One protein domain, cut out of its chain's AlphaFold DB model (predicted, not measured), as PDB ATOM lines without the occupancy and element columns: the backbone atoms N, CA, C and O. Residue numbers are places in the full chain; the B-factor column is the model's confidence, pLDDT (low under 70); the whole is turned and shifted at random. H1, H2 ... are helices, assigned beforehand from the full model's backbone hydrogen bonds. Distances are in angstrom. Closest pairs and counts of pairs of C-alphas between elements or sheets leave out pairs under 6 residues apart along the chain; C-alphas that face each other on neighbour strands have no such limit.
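Overview. This is residues 2 to 84 of the 372 residues of an uncharacterized protein of endosymbiont of Acanthamoeba sp. UWC8 (UniProt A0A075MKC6). Two helical hairpins, H1 with H2 and H4 with H5, stack loosely, with short H3 at one side; the long loop from H3 to H4 makes the length, and its residues 45 to 50 stick out. The 83 printed residues have five named helices, H1 to H5 in order, and no named strand: all helix, with under half in named elements. The whole is compact, radius of gyration of the C-alphas 12.6 A, spans 34 by 22 by 20 A.

Arrangement. H2, residues 14 to 23, touches H1, residues 3 to 10, as a hairpin; the closest C-alphas, Leu 17 and Leu 8, are 5.8 A apart. H2 is close to but not clearly touching H5, residues 72 to 80: closest C-alphas Tyr 18 and Leu 74, 6.1 A. H5 touches H4, residues 62 to 68, as a hairpin: closest C-alphas Val 75 and Ala 66, 5.8 A. H3, residues 28 to 31, is close to but not clearly touching H4: closest C-alphas Leu 31 and Leu 62, 6.1 A. Every O i to N i+4 pair is within hydrogen-bond range in H1, H2, H4 and H5; H3 is too short for one.

Along the chain. H2 is 14.2 A long, H5 12.4 A. H1 begins at C-alpha 3 (7.618, -42.805, -6.014); H5 ends at C-alpha 80 (-4.738, -58.800, -16.544).

Size, cuts and confidence. The printed part has no cut. The H3 to H4 link is long; pLDDT is under 70 at residues 34 to 58.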
ATOM      1  N   ASN A   2       3.103 -43.940  -5.969       81.81
ATOM      2  CA  ASN A   2       4.288 -44.730  -5.654       81.81
ATOM      3  C   ASN A   2       5.518 -44.091  -6.323       81.81
ATOM      4  O   ASN A   2       5.629 -44.114  -7.549       81.81
ATOM      5  N   GLU A   3       6.405 -43.484  -5.528       86.12
ATOM      6  CA  GLU A   3       7.618 -42.805  -6.014       86.12
ATOM      7  C   GLU A   3       8.506 -43.741  -6.841       86.12
ATOM      8  O   GLU A   3       9.118 -43.301  -7.814       86.12
ATOM      9  N   LYS A   4       8.505 -45.044  -6.527       89.31
ATOM     10  CA  LYS A   4       9.308 -46.026  -7.250       89.31
ATOM     11  C   LYS A   4       8.813 -46.251  -8.674       89.31
ATOM     12  O   LYS A   4       9.620 -46.251  -9.597       89.31
ATOM     13  N   ILE A   5       7.497 -46.374  -8.871       87.31
ATOM     14  CA  ILE A   5       6.914 -46.505 -10.218       87.31
ATOM     15  C   ILE A   5       7.280 -45.284 -11.061       87.31
ATOM     16  O   ILE A   5       7.683 -45.426 -12.211       87.31
ATOM     17  N   GLN A   6       7.190 -44.083 -10.483       83.88
ATOM     18  CA  GLN A   6       7.558 -42.866 -11.200       83.88
ATOM     19  C   GLN A   6       9.031 -42.835 -11.587       83.88
ATOM     20  O   GLN A   6       9.344 -42.495 -12.722       83.88
ATOM     21  N   GLU A   7       9.926 -43.189 -10.663       88.44
ATOM     22  CA  GLU A   7      11.360 -43.277 -10.930       88.44
ATOM     23  C   GLU A   7      11.640 -44.229 -12.104       88.44
ATOM     24  O   GLU A   7      12.355 -43.861 -13.036       88.44
ATOM     25  N   LEU A   8      11.039 -45.422 -12.097       88.44
ATOM     26  CA  LEU A   8      11.244 -46.439 -13.134       88.44
ATOM     27  C   LEU A   8      10.675 -46.010 -14.494       88.44
ATOM     28  O   LEU A   8      11.340 -46.177 -15.513       88.44
ATOM     29  N   VAL A   9       9.496 -45.380 -14.512       86.44
ATOM     30  CA  VAL A   9       8.895 -44.809 -15.729       86.44
ATOM     31  C   VAL A   9       9.750 -43.667 -16.292       86.44
ATOM     32  O   VAL A   9      10.024 -43.644 -17.489       86.44
ATOM     33  N   ILE A  10      10.204 -42.731 -15.447       83.50
ATOM     34  CA  ILE A  10      11.022 -41.575 -15.864       83.50
ATOM     35  C   ILE A  10      12.388 -42.022 -16.390       83.50
ATOM     36  O   ILE A  10      12.908 -41.433 -17.336       83.50
ATOM     37  N   THR A  11      12.973 -43.052 -15.776       86.19
ATOM     38  CA  THR A  11      14.263 -43.620 -16.192       86.19
ATOM     39  C   THR A  11      14.140 -44.656 -17.311       86.19
ATOM     40  O   THR A  11      15.155 -45.213 -17.720       86.19
ATOM     41  N   GLU A  12      12.925 -44.887 -17.825       87.75
ATOM     42  CA  GLU A  12      12.609 -45.831 -18.908       87.75
ATOM     43  C   GLU A  12      13.075 -47.273 -18.637       87.75
ATOM     44  O   GLU A  12      13.378 -48.032 -19.558       87.75
ATOM     45  N   LYS A  13      13.113 -47.674 -17.363       91.44
ATOM     46  CA  LYS A  13      13.487 -49.027 -16.937       91.44
ATOM     47  C   LYS A  13      12.255 -49.930 -16.877       91.44
ATOM     48  O   LYS A  13      11.741 -50.229 -15.802       91.44
ATOM     49  N   TRP A  14      11.750 -50.307 -18.050       90.31
ATOM     50  CA  TRP A  14      10.493 -51.052 -18.194       90.31
ATOM     51  C   TRP A  14      10.553 -52.477 -17.632       90.31
ATOM     52  O   TRP A  14       9.569 -52.913 -17.042       90.31
ATOM     53  N   ASP A  15      11.698 -53.154 -17.747       90.44
ATOM     54  CA  ASP A  15      11.896 -54.494 -17.177       90.44
ATOM     55  C   ASP A  15      11.883 -54.441 -15.641       90.44
ATOM     56  O   ASP A  15      11.095 -55.132 -15.003       90.44
ATOM     57  N   ASP A  16      12.649 -53.517 -15.043       92.94
ATOM     58  CA  ASP A  16      12.638 -53.280 -13.592       92.94
ATOM     59  C   ASP A  16      11.234 -52.893 -13.092       92.94
ATOM     60  O   ASP A  16      10.837 -53.255 -11.983       92.94
ATOM     61  N   LEU A  17      10.477 -52.129 -13.890       90.19
ATOM     62  CA  LEU A  17       9.089 -51.785 -13.586       90.19
ATOM     63  C   LEU A  17       8.196 -53.024 -13.606       90.19
ATOM     64  O   LEU A  17       7.402 -53.195 -12.686       90.19
ATOM     65  N   TYR A  18       8.312 -53.869 -14.627       89.94
ATOM     66  CA  TYR A  18       7.557 -55.114 -14.718       89.94
ATOM     67  C   TYR A  18       7.824 -56.011 -13.502       89.94
ATOM     68  O   TYR A  18       6.879 -56.423 -12.827       89.94
ATOM     69  N   ASP A  19       9.098 -56.220 -13.161       91.12
ATOM     70  CA  ASP A  19       9.508 -57.013 -11.999       91.12
ATOM     71  C   ASP A  19       8.968 -56.419 -10.692       91.12
ATOM     72  O   ASP A  19       8.398 -57.135  -9.865       91.12
ATOM     73  N   TYR A  20       9.071 -55.094 -10.529       90.75
ATOM     74  CA  TYR A  20       8.557 -54.382  -9.359       90.75
ATOM     75  C   TYR A  20       7.038 -54.535  -9.198       90.75
ATOM     76  O   TYR A  20       6.551 -54.801  -8.097       90.75
ATOM     77  N   LEU A  21       6.277 -54.400 -10.288       88.50
ATOM     78  CA  LEU A  21       4.822 -54.578 -10.271       88.50
ATOM     79  C   LEU A  21       4.419 -56.037 -10.019       88.50
ATOM     80  O   LEU A  21       3.362 -56.283  -9.440       88.50
ATOM     81  N   GLY A  22       5.238 -56.997 -10.454       87.88
ATOM     82  CA  GLY A  22       5.037 -58.421 -10.197       87.88
ATOM     83  C   GLY A  22       5.312 -58.827  -8.746       87.88
ATOM     84  O   GLY A  22       4.658 -59.741  -8.244       87.88
ATOM     85  N   SER A  23       6.243 -58.149  -8.063       89.62
ATOM     86  CA  SER A  23       6.599 -58.441  -6.666       89.62
ATOM     87  C   SER A  23       5.699 -57.777  -5.621       89.62
ATOM     88  O   SER A  23       5.641 -58.245  -4.486       89.62
ATOM     89  N   GLU A  24       5.016 -56.687  -5.976       87.12
ATOM     90  CA  GLU A  24       4.247 -55.869  -5.035       87.12
ATOM     91  C   GLU A  24       2.731 -56.073  -5.200       87.12
ATOM     92  O   GLU A  24       2.188 -55.999  -6.304       87.12
ATOM     93  N   GLU A  25       1.999 -56.247  -4.093       85.19
ATOM     94  CA  GLU A  25       0.528 -56.215  -4.097       85.19
ATOM     95  C   GLU A  25       0.025 -54.765  -4.172       85.19
ATOM     96  O   GLU A  25      -0.395 -54.154  -3.186       85.19
ATOM     97  N   LEU A  26       0.094 -54.177  -5.367       82.94
ATOM     98  CA  LEU A  26      -0.393 -52.822  -5.609       82.94
ATOM     99  C   LEU A  26      -1.902 -52.822  -5.906       82.94
ATOM    100  O   LEU A  26      -2.360 -53.585  -6.759       82.94
ATOM    101  N   PRO A  27      -2.697 -51.937  -5.275       82.50
ATOM    102  CA  PRO A  27      -4.103 -51.784  -5.631       82.50
ATOM    103  C   PRO A  27      -4.243 -51.209  -7.050       82.50
ATOM    104  O   PRO A  27      -3.493 -50.308  -7.434       82.50
ATOM    105  N   ILE A  28      -5.256 -51.666  -7.795       78.00
ATOM    106  CA  ILE A  28      -5.605 -51.198  -9.156       78.00
ATOM    107  C   ILE A  28      -5.663 -49.671  -9.264       78.00
ATOM    108  O   ILE A  28      -5.224 -49.095 -10.258       78.00
ATOM    109  N   THR A  29      -6.140 -48.993  -8.219       76.31
ATOM    110  CA  THR A  29      -6.227 -47.526  -8.167       76.31
ATOM    111  C   THR A  29      -4.871 -46.836  -8.341       76.31
ATOM    112  O   THR A  29      -4.819 -45.727  -8.865       76.31
ATOM    113  N   ASN A  30      -3.763 -47.486  -7.963       73.88
ATOM    114  CA  ASN A  30      -2.414 -46.977  -8.210       73.88
ATOM    115  C   ASN A  30      -1.952 -47.190  -9.662       73.88
ATOM    116  O   ASN A  30      -1.126 -46.419 -10.146       73.88
ATOM    117  N   LEU A  31      -2.465 -48.209 -10.356       77.81
ATOM    118  CA  LEU A  31      -2.110 -48.508 -11.749       77.81
ATOM    119  C   LEU A  31      -2.888 -47.626 -12.735       77.81
ATOM    120  O   LEU A  31      -2.314 -47.132 -13.707       77.81
ATOM    121  N   ASN A  32      -4.158 -47.352 -12.419       79.31
ATOM    122  CA  ASN A  32      -5.013 -46.409 -13.150       79.31
ATOM    123  C   ASN A  32      -4.720 -44.945 -12.811       79.31
ATOM    124  O   ASN A  32      -5.281 -44.045 -13.433       79.31
ATOM    125  N   ALA A  33      -3.852 -44.687 -11.827       76.12
ATOM    126  CA  ALA A  33      -3.486 -43.332 -11.464       76.12
ATOM    127  C   ALA A  33      -2.939 -42.592 -12.690       76.12
ATOM    128  O   ALA A  33      -2.037 -43.063 -13.383       76.12
ATOM    129  N   VAL A  34      -3.490 -41.410 -12.940       69.19
ATOM    130  CA  VAL A  34      -3.020 -40.525 -13.995       69.19
ATOM    131  C   VAL A  34      -1.687 -39.912 -13.559       69.19
ATOM    132  O   VAL A  34      -1.602 -39.194 -12.558       69.19
ATOM    133  N   TYR A  35      -0.624 -40.204 -14.302       67.19
ATOM    134  CA  TYR A  35       0.721 -39.728 -14.008       67.19
ATOM    135  C   TYR A  35       0.868 -38.306 -14.539       67.19
ATOM    136  O   TYR A  35       1.012 -38.082 -15.738       67.19
ATOM    137  N   LYS A  36       0.867 -37.322 -13.632       59.59
ATOM    138  CA  LYS A  36       1.227 -35.946 -13.980       59.59
ATOM    139  C   LYS A  36       2.738 -35.863 -14.165       59.59
ATOM    140  O   LYS A  36       3.480 -35.695 -13.195       59.59
ATOM    141  N   TYR A  37       3.199 -35.947 -15.403       55.75
ATOM    142  CA  TYR A  37       4.587 -35.637 -15.721       55.75
ATOM    143  C   TYR A  37       4.814 -34.138 -15.468       55.75
ATOM    144  O   TYR A  37       4.145 -33.276 -16.046       55.75
ATOM    145  N   ARG A  38       5.734 -33.792 -14.562       50.19
ATOM    146  CA  ARG A  38       6.150 -32.396 -14.355       50.19
ATOM    147  C   ARG A  38       7.086 -31.982 -15.489       50.19
ATOM    148  O   ARG A  38       8.300 -32.114 -15.372       50.19
ATOM    149  N   PHE A  39       6.518 -31.477 -16.580       47.12
ATOM    150  CA  PHE A  39       7.286 -30.987 -17.729       47.12
ATOM    151  C   PHE A  39       8.100 -29.715 -17.427       47.12
ATOM    152  O   PHE A  39       9.075 -29.436 -18.116       47.12
ATOM    153  N   ASP A  40       7.760 -28.981 -16.364       49.50
ATOM    154  CA  ASP A  40       8.386 -27.691 -16.040       49.50
ATOM    155  C   ASP A  40       9.875 -27.789 -15.640       49.50
ATOM    156  O   ASP A  40      10.562 -26.771 -15.609       49.50
ATOM    157  N   ALA A  41      10.397 -28.986 -15.335       43.28
ATOM    158  CA  ALA A  41      11.751 -29.160 -14.791       43.28
ATOM    159  C   ALA A  41      12.760 -29.846 -15.730       43.28
ATOM    160  O   ALA A  41      13.949 -29.868 -15.417       43.28
ATOM    161  N   MET A  42      12.339 -30.383 -16.879       39.19
ATOM    162  CA  MET A  42      13.263 -30.974 -17.852       39.19
ATOM    163  C   MET A  42      12.893 -30.536 -19.264       39.19
ATOM    164  O   MET A  42      11.890 -30.971 -19.822       39.19
ATOM    165  N   GLN A  43      13.752 -29.710 -19.867       37.59
ATOM    166  CA  GLN A  43      13.850 -29.635 -21.321       37.59
ATOM    167  C   GLN A  43      14.201 -31.038 -21.817       37.59
ATOM    168  O   GLN A  43      15.355 -31.460 -21.769       37.59
ATOM    169  N   TYR A  44      13.180 -31.782 -22.221       37.22
ATOM    170  CA  TYR A  44      13.314 -33.112 -22.784       37.22
ATOM    171  C   TYR A  44      14.021 -32.984 -24.142       37.22
ATOM    172  O   TYR A  44      13.395 -32.772 -25.179       37.22
ATOM    173  N   ILE A  45      15.353 -33.051 -24.133       36.88
ATOM    174  CA  ILE A  45      16.152 -33.325 -25.326       36.88
ATOM    175  C   ILE A  45      15.985 -34.822 -25.565       36.88
ATOM    176  O   ILE A  45      16.610 -35.639 -24.893       36.88
ATOM    177  N   ALA A  46      15.061 -35.174 -26.459       36.84
ATOM    178  CA  ALA A  46      14.737 -36.560 -26.768       36.84
ATOM    179  C   ALA A  46      16.011 -37.348 -27.146       36.84
ATOM    180  O   ALA A  46      16.737 -36.926 -28.054       36.84
ATOM    181  N   PRO A  47      16.291 -38.497 -26.506       35.56
ATOM    182  CA  PRO A  47      17.359 -39.383 -26.941       35.56
ATOM    183  C   PRO A  47      16.904 -40.076 -28.227       35.56
ATOM    184  O   PRO A  47      16.056 -40.953 -28.144       35.56
ATOM    185  N   SER A  48      17.397 -39.616 -29.388       42.28
ATOM    186  CA  SER A  48      17.534 -40.276 -30.716       42.28
ATOM    187  C   SER A  48      16.462 -41.260 -31.247       42.28
ATOM    188  O   SER A  48      16.640 -41.814 -32.327       42.28
ATOM    189  N   SER A  49      15.326 -41.440 -30.581       46.72
ATOM    190  CA  SER A  49      14.312 -42.469 -30.827       46.72
ATOM    191  C   SER A  49      13.007 -41.879 -31.361       46.72
ATOM    192  O   SER A  49      11.949 -42.445 -31.146       46.72
ATOM    193  N   GLY A  50      13.061 -40.739 -32.062       46.34
ATOM    194  CA  GLY A  50      12.036 -40.271 -33.015       46.34
ATOM    195  C   GLY A  50      10.613 -39.972 -32.505       46.34
ATOM    196  O   GLY A  50       9.874 -39.266 -33.186       46.34
ATOM    197  N   CYS A  51      10.217 -40.443 -31.327       42.75
ATOM    198  CA  CYS A  51       8.870 -40.338 -30.788       42.75
ATOM    199  C   CYS A  51       8.822 -39.142 -29.839       42.75
ATOM    200  O   CYS A  51       9.089 -39.258 -28.645       42.75
ATOM    201  N   SER A  52       8.520 -37.960 -30.372       46.56
ATOM    202  CA  SER A  52       8.148 -36.827 -29.525       46.56
ATOM    203  C   SER A  52       6.793 -37.143 -28.876       46.56
ATOM    204  O   SER A  52       5.843 -37.406 -29.615       46.56
ATOM    205  N   PRO A  53       6.661 -37.142 -27.537       45.12
ATOM    206  CA  PRO A  53       5.358 -37.300 -26.909       45.12
ATOM    207  C   PRO A  53       4.516 -36.055 -27.222       45.12
ATOM    208  O   PRO A  53       4.759 -34.982 -26.674       45.12
ATOM    209  N   ARG A  54       3.566 -36.184 -28.158       53.66
ATOM    210  CA  ARG A  54       2.621 -35.113 -28.523       53.66
ATOM    211  C   ARG A  54       1.558 -34.877 -27.461       53.66
ATOM    212  O   ARG A  54       1.080 -33.756 -27.324       53.66
ATOM    213  N   PHE A  55       1.218 -35.903 -26.693       54.53
ATOM    214  CA  PHE A  55       0.271 -35.755 -25.603       54.53
ATOM    215  C   PHE A  55       0.897 -34.932 -24.487       54.53
ATOM    216  O   PHE A  55       2.008 -35.227 -24.032       54.53
ATOM    217  N   SER A  56       0.180 -33.895 -24.035       53.78
ATOM    218  CA  SER A  56       0.542 -33.209 -22.804       53.78
ATOM    219  C   SER A  56       0.596 -34.273 -21.719       53.78
ATOM    220  O   SER A  56      -0.413 -34.861 -21.329       53.78
ATOM    221  N   SER A  57       1.804 -34.530 -21.257       56.56
ATOM    222  CA  SER A  57       2.188 -35.558 -20.295       56.56
ATOM    223  C   SER A  57       1.493 -35.424 -18.927       56.56
ATOM    224  O   SER A  57       1.746 -36.182 -17.998       56.56
ATOM    225  N   SER A  58       0.574 -34.472 -18.788       59.66
ATOM    226  CA  SER A  58      -0.269 -34.247 -17.627       59.66
ATOM    227  C   SER A  58      -1.367 -35.295 -17.425       59.66
ATOM    228  O   SER A  58      -1.969 -35.264 -16.352       59.66
ATOM    229  N   SER A  59      -1.644 -36.184 -18.395       71.25
ATOM    230  CA  SER A  59      -2.779 -37.119 -18.302       71.25
ATOM    231  C   SER A  59      -2.557 -38.560 -18.804       71.25
ATOM    232  O   SER A  59      -3.501 -39.229 -19.209       71.25
ATOM    233  N   ALA A  60      -1.325 -39.075 -18.768       82.69
ATOM    234  CA  ALA A  60      -1.055 -40.455 -19.187       82.69
ATOM    235  C   ALA A  60      -1.279 -41.458 -18.038       82.69
ATOM    236  O   ALA A  60      -0.818 -41.239 -16.917       82.69
ATOM    237  N   THR A  61      -1.946 -42.581 -18.308       89.31
ATOM    238  CA  THR A  61      -1.993 -43.738 -17.395       89.31
ATOM    239  C   THR A  61      -0.799 -44.661 -17.633       89.31
ATOM    240  O   THR A  61      -0.162 -44.612 -18.690       89.31
ATOM    241  N   LEU A  62      -0.503 -45.561 -16.692       89.81
ATOM    242  CA  LEU A  62       0.585 -46.526 -16.872       89.81
ATOM    243  C   LEU A  62       0.375 -47.407 -18.114       89.81
ATOM    244  O   LEU A  62       1.320 -47.661 -18.859       89.81
ATOM    245  N   LEU A  63      -0.880 -47.793 -18.375       93.38
ATOM    246  CA  LEU A  63      -1.268 -48.557 -19.560       93.38
ATOM    247  C   LEU A  63      -0.982 -47.781 -20.850       93.38
ATOM    248  O   LEU A  63      -0.407 -48.340 -21.783       93.38
ATOM    249  N   THR A  64      -1.307 -46.487 -20.901       91.19
ATOM    250  CA  THR A  64      -1.015 -45.658 -22.085       91.19
ATOM    251  C   THR A  64       0.482 -45.499 -22.331       91.19
ATOM    252  O   THR A  64       0.914 -45.569 -23.478       91.19
ATOM    253  N   LEU A  65       1.290 -45.367 -21.271       89.44
ATOM    254  CA  LEU A  65       2.744 -45.230 -21.376       89.44
ATOM    255  C   LEU A  65       3.391 -46.530 -21.864       89.44
ATOM    256  O   LEU A  65       4.192 -46.501 -22.798       89.44
ATOM    257  N   ALA A  66       3.006 -47.670 -21.286       92.25
ATOM    258  CA  ALA A  66       3.472 -48.984 -21.727       92.25
ATOM    259  C   ALA A  66       3.100 -49.242 -23.198       92.25
ATOM    260  O   ALA A  66       3.938 -49.673 -23.993       92.25
ATOM    261  N   THR A  67       1.868 -48.884 -23.575       93.12
ATOM    262  CA  THR A  67       1.355 -48.993 -24.947       93.12
ATOM    263  C   THR A  67       2.144 -48.112 -25.916       93.12
ATOM    264  O   THR A  67       2.598 -48.593 -26.954       93.12
ATOM    265  N   GLN A  68       2.390 -46.846 -25.559       90.00
ATOM    266  CA  GLN A  68       3.190 -45.913 -26.358       90.00
ATOM    267  C   GLN A  68       4.591 -46.450 -26.646       90.00
ATOM    268  O   GLN A  68       5.139 -46.241 -27.727       90.00
ATOM    269  N   ARG A  69       5.177 -47.123 -25.653       89.56
ATOM    270  CA  ARG A  69       6.550 -47.624 -25.684       89.56
ATOM    271  C   ARG A  69       6.682 -49.004 -26.314       89.56
ATOM    272  O   ARG A  69       7.796 -49.503 -26.410       89.56
ATOM    273  N   GLY A  70       5.581 -49.609 -26.755       93.00
ATOM    274  CA  GLY A  70       5.616 -50.927 -27.379       93.00
ATOM    275  C   GLY A  70       5.874 -52.071 -26.393       93.00
ATOM    276  O   GLY A  70       6.305 -53.138 -26.821       93.00
ATOM    277  N   GLN A  71       5.649 -51.867 -25.090       94.50
ATOM    278  CA  GLN A  71       5.971 -52.840 -24.040       94.50
ATOM    279  C   GLN A  71       4.884 -53.918 -23.931       94.50
ATOM    280  O   GLN A  71       4.045 -53.873 -23.036       94.50
ATOM    281  N   VAL A  72       4.878 -54.872 -24.867       95.94
ATOM    282  CA  VAL A  72       3.809 -55.880 -25.039       95.94
ATOM    283  C   VAL A  72       3.500 -56.648 -23.755       95.94
ATOM    284  O   VAL A  72       2.334 -56.741 -23.376       95.94
ATOM    285  N   GLU A  73       4.519 -57.159 -23.061       95.94
ATOM    286  CA  GLU A  73       4.296 -57.955 -21.846       95.94
ATOM    287  C   GLU A  73       3.812 -57.107 -20.669       95.94
ATOM    288  O   GLU A  73       2.929 -57.527 -19.924       95.94
ATOM    289  N   LEU A  74       4.300 -55.869 -20.546       93.31
ATOM    290  CA  LEU A  74       3.793 -54.942 -19.539       93.31
ATOM    291  C   LEU A  74       2.339 -54.548 -19.825       93.31
ATOM    292  O   LEU A  74       1.537 -54.487 -18.898       93.31
ATOM    293  N   VAL A  75       1.969 -54.314 -21.089       96.25
ATOM    294  CA  VAL A  75       0.572 -54.048 -21.470       96.25
ATOM    295  C   VAL A  75      -0.313 -55.235 -21.104       96.25
ATOM    296  O   VAL A  75      -1.324 -55.037 -20.435       96.25
ATOM    297  N   ARG A  76       0.089 -56.461 -21.461       96.81
ATOM    298  CA  ARG A  76      -0.635 -57.685 -21.094       96.81
ATOM    299  C   ARG A  76      -0.846 -57.780 -19.586       96.81
ATOM    300  O   ARG A  76      -1.982 -57.917 -19.142       96.81
ATOM    301  N   PHE A  77       0.226 -57.632 -18.811       94.12
ATOM    302  CA  PHE A  77       0.169 -57.670 -17.352       94.12
ATOM    303  C   PHE A  77      -0.784 -56.611 -16.783       94.12
ATOM    304  O   PHE A  77      -1.594 -56.906 -15.910       94.12
ATOM    305  N   LEU A  78      -0.737 -55.375 -17.290       94.62
ATOM    306  CA  LEU A  78      -1.621 -54.300 -16.836       94.62
ATOM    307  C   LEU A  78      -3.098 -54.589 -17.157       94.62
ATOM    308  O   LEU A  78      -3.956 -54.339 -16.312       94.62
ATOM    309  N   LEU A  79      -3.404 -55.152 -18.330       95.81
ATOM    310  CA  LEU A  79      -4.766 -55.576 -18.681       95.81
ATOM    311  C   LEU A  79      -5.261 -56.710 -17.768       95.81
ATOM    312  O   LEU A  79      -6.382 -56.654 -17.274       95.81
ATOM    313  N   GLU A  80      -4.417 -57.704 -17.477       94.44
ATOM    314  CA  GLU A  80      -4.738 -58.800 -16.544       94.44
ATOM    315  C   GLU A  80      -4.986 -58.304 -15.115       94.44
ATOM    316  O   GLU A  80      -5.796 -58.870 -14.380       94.44
ATOM    317  N   LYS A  81      -4.320 -57.213 -14.721       93.06
ATOM    318  CA  LYS A  81      -4.575 -56.530 -13.450       93.06
ATOM    319  C   LYS A  81      -5.846 -55.683 -13.461       93.06
ATOM    320  O   LYS A  81      -6.171 -55.142 -12.414       93.06
ATOM    321  N   GLY A  82      -6.577 -55.573 -14.569       93.19
ATOM    322  CA  GLY A  82      -7.807 -54.784 -14.650       93.19
ATOM    323  C   GLY A  82      -7.558 -53.280 -14.763       93.19
ATOM    324  O   GLY A  82      -8.359 -52.483 -14.269       93.19
ATOM    325  N   CYS A  83      -6.436 -52.877 -15.368       91.81
ATOM    326  CA  CYS A  83      -6.222 -51.478 -15.710       91.81
ATOM    327  C   CYS A  83      -7.305 -50.978 -16.675       91.81
ATOM    328  O   CYS A  83      -7.718 -51.678 -17.598       91.81
ATOM    329  N   GLU A  84      -7.747 -49.742 -16.469       90.44
ATOM    330  CA  GLU A  84      -8.834 -49.144 -17.231       90.44
ATOM    331  C   GLU A  84      -8.387 -48.805 -18.658       90.44
ATOM    332  O   GLU A  84      -7.416 -48.073 -18.877       90.44
TER     333      GLU A  84